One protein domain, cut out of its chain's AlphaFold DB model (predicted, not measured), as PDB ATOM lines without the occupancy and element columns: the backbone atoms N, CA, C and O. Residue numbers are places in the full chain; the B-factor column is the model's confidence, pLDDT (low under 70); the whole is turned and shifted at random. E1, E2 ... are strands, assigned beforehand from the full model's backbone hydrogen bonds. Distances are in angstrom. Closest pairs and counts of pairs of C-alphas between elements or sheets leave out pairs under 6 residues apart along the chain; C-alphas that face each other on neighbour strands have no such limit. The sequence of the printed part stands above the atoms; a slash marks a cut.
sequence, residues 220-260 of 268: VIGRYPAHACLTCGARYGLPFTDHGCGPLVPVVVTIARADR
ATOM      1  N   VAL A 220     136.290 203.587 159.386       69.00
ATOM      2  CA  VAL A 220     137.141 203.986 158.262       69.00
ATOM      3  C   VAL A 220     138.431 203.167 158.295       69.00
ATOM      4  O   VAL A 220     139.180 203.207 159.265       69.00
ATOM      5  N   ILE A 221     138.684 202.416 157.223       78.06
ATOM      6  CA  ILE A 221     139.841 201.521 157.069       78.06
ATOM      7  C   ILE A 221     141.003 202.251 156.383       78.06
ATOM      8  O   ILE A 221     142.163 201.905 156.580       78.06
ATOM      9  N   GLY A 222     140.711 203.273 155.572       78.25
ATOM     10  CA  GLY A 222     141.747 204.033 154.883       78.25
ATOM     11  C   GLY A 222     141.237 205.301 154.211       78.25
ATOM     12  O   GLY A 222     140.064 205.413 153.847       78.25
ATOM     13  N   ARG A 223     142.153 206.252 154.030       84.19
ATOM     14  CA  ARG A 223     141.960 207.476 153.249       84.19
ATOM     15  C   ARG A 223     143.151 207.692 152.333       84.19
ATOM     16  O   ARG A 223     144.286 207.507 152.761       84.19
ATOM     17  N   TYR A 224     142.890 208.114 151.101       85.00
ATOM     18  CA  TYR A 224     143.941 208.529 150.179       85.00
ATOM     19  C   TYR A 224     143.454 209.659 149.259       85.00
ATOM     20  O   TYR A 224     142.264 209.705 148.916       85.00
ATOM     21  N   PRO A 225     144.346 210.597 148.887       88.38
ATOM     22  CA  PRO A 225     144.032 211.622 147.903       88.38
ATOM     23  C   PRO A 225     143.813 210.974 146.534       88.38
ATOM     24  O   PRO A 225     144.532 210.056 146.137       88.38
ATOM     25  N   ALA A 226     142.809 211.452 145.812       92.31
ATOM     26  CA  ALA A 226     142.510 211.033 144.454       92.31
ATOM     27  C   ALA A 226     141.970 212.219 143.647       92.31
ATOM     28  O   ALA A 226     141.755 213.312 144.162       92.31
ATOM     29  N   HIS A 227     141.732 211.990 142.368       91.38
ATOM     30  CA  HIS A 227     141.137 212.943 141.448       91.38
ATOM     31  C   HIS A 227     139.879 212.311 140.864       91.38
ATOM     32  O   HIS A 227     139.954 211.203 140.332       91.38
ATOM     33  N   ALA A 228     138.728 212.968 141.002       91.06
ATOM     34  CA  ALA A 228     137.456 212.472 140.487       91.06
ATOM     35  C   ALA A 228     137.031 213.257 139.250       91.06
ATOM     36  O   ALA A 228     137.097 214.486 139.239       91.06
ATOM     37  N   CYS A 229     136.567 212.553 138.222       91.12
ATOM     38  CA  CYS A 229     135.932 213.209 137.090       91.12
ATOM     39  C   CYS A 229     134.513 213.637 137.449       91.12
ATOM     40  O   CYS A 229     133.719 212.815 137.909       91.12
ATOM     41  N   LEU A 230     134.180 214.897 137.169       88.50
ATOM     42  CA  LEU A 230     132.835 215.430 137.391       88.50
ATOM     43  C   LEU A 230     131.767 214.793 136.488       88.50
ATOM     44  O   LEU A 230     130.602 214.759 136.871       88.50
ATOM     45  N   THR A 231     132.148 214.275 135.319       91.44
ATOM     46  CA  THR A 231     131.193 213.742 134.337       91.44
ATOM     47  C   THR A 231     130.837 212.280 134.595       91.44
ATOM     48  O   THR A 231     129.664 211.925 134.593       91.44
ATOM     49  N   CYS A 232     131.832 211.413 134.806       92.25
ATOM     50  CA  CYS A 232     131.611 209.965 134.919       92.25
ATOM     51  C   CYS A 232     131.808 209.408 136.338       92.25
ATOM     52  O   CYS A 232     131.507 208.243 136.587       92.25
ATOM     53  N   GLY A 233     132.357 210.200 137.267       89.06
ATOM     54  CA  GLY A 233     132.635 209.771 138.639       89.06
ATOM     55  C   GLY A 233     133.841 208.836 138.813       89.06
ATOM     56  O   GLY A 233     134.102 208.402 139.938       89.06
ATOM     57  N   ALA A 234     134.594 208.529 137.747       89.50
ATOM     58  CA  ALA A 234     135.824 207.739 137.835       89.50
ATOM     59  C   ALA A 234     136.882 208.442 138.703       89.50
ATOM     60  O   ALA A 234     136.961 209.673 138.722       89.50
ATOM     61  N   ARG A 235     137.688 207.655 139.432       89.19
ATOM     62  CA  ARG A 235     138.653 208.139 140.434       89.19
ATOM     63  C   ARG A 235     140.065 207.659 140.116       89.19
ATOM     64  O   ARG A 235     140.266 206.473 139.869       89.19
ATOM     65  N   TYR A 236     141.036 208.563 140.207       87.44
ATOM     66  CA  TYR A 236     142.435 208.318 139.846       87.44
ATOM     67  C   TYR A 236     143.384 208.720 140.974       87.44
ATOM     68  O   TYR A 236     143.182 209.742 141.621       87.44
ATOM     69  N   GLY A 237     144.435 207.930 141.215       84.31
ATOM     70  CA  GLY A 237     145.428 208.221 142.261       84.31
ATOM     71  C   GLY A 237     146.421 209.333 141.903       84.31
ATOM     72  O   GLY A 237     147.104 209.842 142.783       84.31
ATOM     73  N   LEU A 238     146.498 209.729 140.629       79.44
ATOM     74  CA  LEU A 238     147.414 210.754 140.125       79.44
ATOM     75  C   LEU A 238     146.632 211.870 139.413       79.44
ATOM     76  O   LEU A 238     145.599 211.578 138.801       79.44
ATOM     77  N   PRO A 239     147.112 213.126 139.469       72.00
ATOM     78  CA  PRO A 239     146.537 214.231 138.713       72.00
ATOM     79  C   PRO A 239     146.813 214.026 137.220       72.00
ATOM     80  O   PRO A 239     147.888 214.359 136.727       72.00
ATOM     81  N   PHE A 240     145.852 213.470 136.489       76.50
ATOM     82  CA  PHE A 240     145.846 213.541 135.030       76.50
ATOM     83  C   PHE A 240     144.953 214.703 134.606       76.50
ATOM     84  O   PHE A 240     143.818 214.820 135.050       76.50
ATOM     85  N   THR A 241     145.463 215.591 133.762       65.88
ATOM     86  CA  THR A 241     144.733 216.806 133.376       65.88
ATOM     87  C   THR A 241     143.585 216.545 132.411       65.88
ATOM     88  O   THR A 241     142.736 217.414 132.260       65.88
ATOM     89  N   ASP A 242     143.534 215.366 131.785       65.62
ATOM     90  CA  ASP A 242     142.559 215.082 130.738       65.62
ATOM     91  C   ASP A 242     142.019 213.652 130.850       65.62
ATOM     92  O   ASP A 242     142.514 212.694 130.255       65.62
ATOM     93  N   HIS A 243     140.995 213.487 131.684       70.31
ATOM     94  CA  HIS A 243     140.128 212.328 131.579       70.31
ATOM     95  C   HIS A 243     139.084 212.694 130.530       70.31
ATOM     96  O   HIS A 243     138.204 213.484 130.837       70.31
ATOM     97  N   GLY A 244     139.202 212.175 129.303       81.44
ATOM     98  CA  GLY A 244     138.507 212.659 128.092       81.44
ATOM     99  C   GLY A 244     136.971 212.778 128.114       81.44
ATOM    100  O   GLY A 244     136.375 213.064 127.081       81.44
ATOM    101  N   CYS A 245     136.312 212.568 129.254       88.19
ATOM    102  CA  CYS A 245     134.912 212.909 129.483       88.19
ATOM    103  C   CYS A 245     134.681 214.138 130.394       88.19
ATOM    104  O   CYS A 245     133.541 214.589 130.484       88.19
ATOM    105  N   GLY A 246     135.695 214.720 131.050       85.06
ATOM    106  CA  GLY A 246     135.556 215.961 131.824       85.06
ATOM    107  C   GLY A 246     136.700 216.261 132.807       85.06
ATOM    108  O   GLY A 246     137.526 215.389 133.088       85.06
ATOM    109  N   PRO A 247     136.734 217.483 133.374       87.06
ATOM    110  CA  PRO A 247     137.807 217.922 134.260       87.06
ATOM    111  C   PRO A 247     137.873 217.074 135.533       87.06
ATOM    112  O   PRO A 247     136.849 216.684 136.109       87.06
ATOM    113  N   LEU A 248     139.101 216.811 135.976       88.12
ATOM    114  CA  LEU A 248     139.369 216.148 137.242       88.12
ATOM    115  C   LEU A 248     139.457 217.171 138.377       88.12
ATOM    116  O   LEU A 248     140.200 218.146 138.285       88.12
ATOM    117  N   VAL A 249     138.746 216.910 139.474       89.25
ATOM    118  CA  VAL A 249     138.839 217.695 140.711       89.25
ATOM    119  C   VAL A 249     139.497 216.871 141.820       89.25
ATOM    120  O   VAL A 249     139.230 215.668 141.921       89.25
ATOM    121  N   PRO A 250     140.361 217.473 142.653       89.88
ATOM    122  CA  PRO A 250     140.947 216.781 143.791       89.88
ATOM    123  C   PRO A 250     139.853 216.392 144.794       89.88
ATOM    124  O   PRO A 250     139.010 217.204 145.170       89.88
ATOM    125  N   VAL A 251     139.873 215.133 145.224       89.75
ATOM    126  CA  VAL A 251     138.951 214.559 146.212       89.75
ATOM    127  C   VAL A 251     139.714 213.690 147.209       89.75
ATOM    128  O   VAL A 251     140.804 213.193 146.927       89.75
ATOM    129  N   VAL A 252     139.117 213.433 148.372       86.44
ATOM    130  CA  VAL A 252     139.625 212.443 149.330       86.44
ATOM    131  C   VAL A 252     138.716 211.223 149.298       86.44
ATOM    132  O   VAL A 252     137.537 211.303 149.650       86.44
ATOM    133  N   VAL A 253     139.255 210.076 148.885       85.50
ATOM    134  CA  VAL A 253     138.514 208.812 148.927       85.50
ATOM    135  C   VAL A 253     138.615 208.238 150.328       85.50
ATOM    136  O   VAL A 253     139.709 208.076 150.864       85.50
ATOM    137  N   THR A 254     137.462 207.924 150.914       81.06
ATOM    138  CA  THR A 254     137.362 207.288 152.230       81.06
ATOM    139  C   THR A 254     136.837 205.866 152.049       81.06
ATOM    140  O   THR A 254     135.758 205.677 151.490       81.06
ATOM    141  N   ILE A 255     137.609 204.865 152.481       80.25
ATOM    142  CA  ILE A 255     137.194 203.458 152.507       80.25
ATOM    143  C   ILE A 255     136.651 203.171 153.903       80.25
ATOM    144  O   ILE A 255     137.395 203.226 154.881       80.25
ATOM    145  N   ALA A 256     135.368 202.842 153.990       78.94
ATOM    146  CA  ALA A 256     134.713 202.446 155.228       78.94
ATOM    147  C   ALA A 256     134.385 200.952 155.217       78.94
ATOM    148  O   ALA A 256     134.023 200.389 154.181       78.94
ATOM    149  N   ARG A 257     134.488 200.311 156.382       75.38
ATOM    150  CA  ARG A 257     133.953 198.971 156.603       75.38
ATOM    151  C   ARG A 257     132.436 199.103 156.653       75.38
ATOM    152  O   ARG A 257     131.904 199.765 157.538       75.38
ATOM    153  N   ALA A 258     131.750 198.530 155.671       66.50
ATOM    154  CA  ALA A 258     130.309 198.371 155.764       66.50
ATOM    155  C   ALA A 258     130.040 197.327 156.853       66.50
ATOM    156  O   ALA A 258     130.461 196.176 156.700       66.50
ATOM    157  N   ASP A 259     129.359 197.716 157.929       62.19
ATOM    158  CA  ASP A 259     128.742 196.754 158.836       62.19
ATOM    159  C   ASP A 259     127.704 195.984 158.020       62.19
ATOM    160  O   ASP A 259     126.581 196.436 157.802       62.19
ATOM    161  N   ARG A 260     128.101 194.829 157.474       55.94
ATOM    162  CA  ARG A 260     127.126 193.876 156.956       55.94
ATOM    163  C   ARG A 260     126.306 193.434 158.166       55.94
ATOM    164  O   ARG A 260     126.905 192.837 159.064       55.94
TER     165      ARG A 260
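Overview. This is residues 220 to 260 of the 268 residues of an uncharacterized protein of Micromonospora sp. 28ISP2-46 (UniProt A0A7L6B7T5). A long two-stranded ribbon, the hairpin E1 and E2, is bent along its length, and at its closed end the strands are joined by a large loop, residues 230 to 247, which makes a small head. Within this loop residues 235 to 236 fold back to pair, antiparallel, with residues 227 to 228 of E1. The printed part has 41 residues with no named helix and two named strands, E1 then E2, in one antiparallel sheet of order E1 - E2; the class is all strand, with under half of the residues in named elements. The whole is loose, with a radius of gyration of the C-alphas of 11.8 A, and a rod in outline, spanning 36 by 17 by 10 A.

Along the chain. E1 is residues 220 to 229, 23.1 A from C-alpha 220 at (137.141, 203.986, 158.262) to C-alpha 229 at (135.932, 213.209, 137.090). E2 is residues 248 to 257, 26.4 A from first to last C-alpha, ending with C-alpha 257 at (133.953, 198.971, 156.603).

Arrangement. E1 and E2 are antiparallel neighbours, with 156 degrees between their N-to-C directions. C-alphas 225 and 252 face each other at 4.7 A, and C-alphas 229 and 248 at 4.5 A. N 226 and O 251 are within hydrogen-bond range at 2.9 A, as are N 253 and O 224 at 3.0 A. E1 bends by 70 degrees at residue 225, and E2 by 50 degrees at residue 251.

Size, cuts and confidence. The C-alphas of Thr 241 and Arg 260 are the two farthest apart, at 37.3 A. The printed part has no cut. The link from E1 to E2, 18 residues, is long. The mean pLDDT of the printed part is 82.0; residue 220, residues 241 to 242 and residues 258 to 260 are under 70.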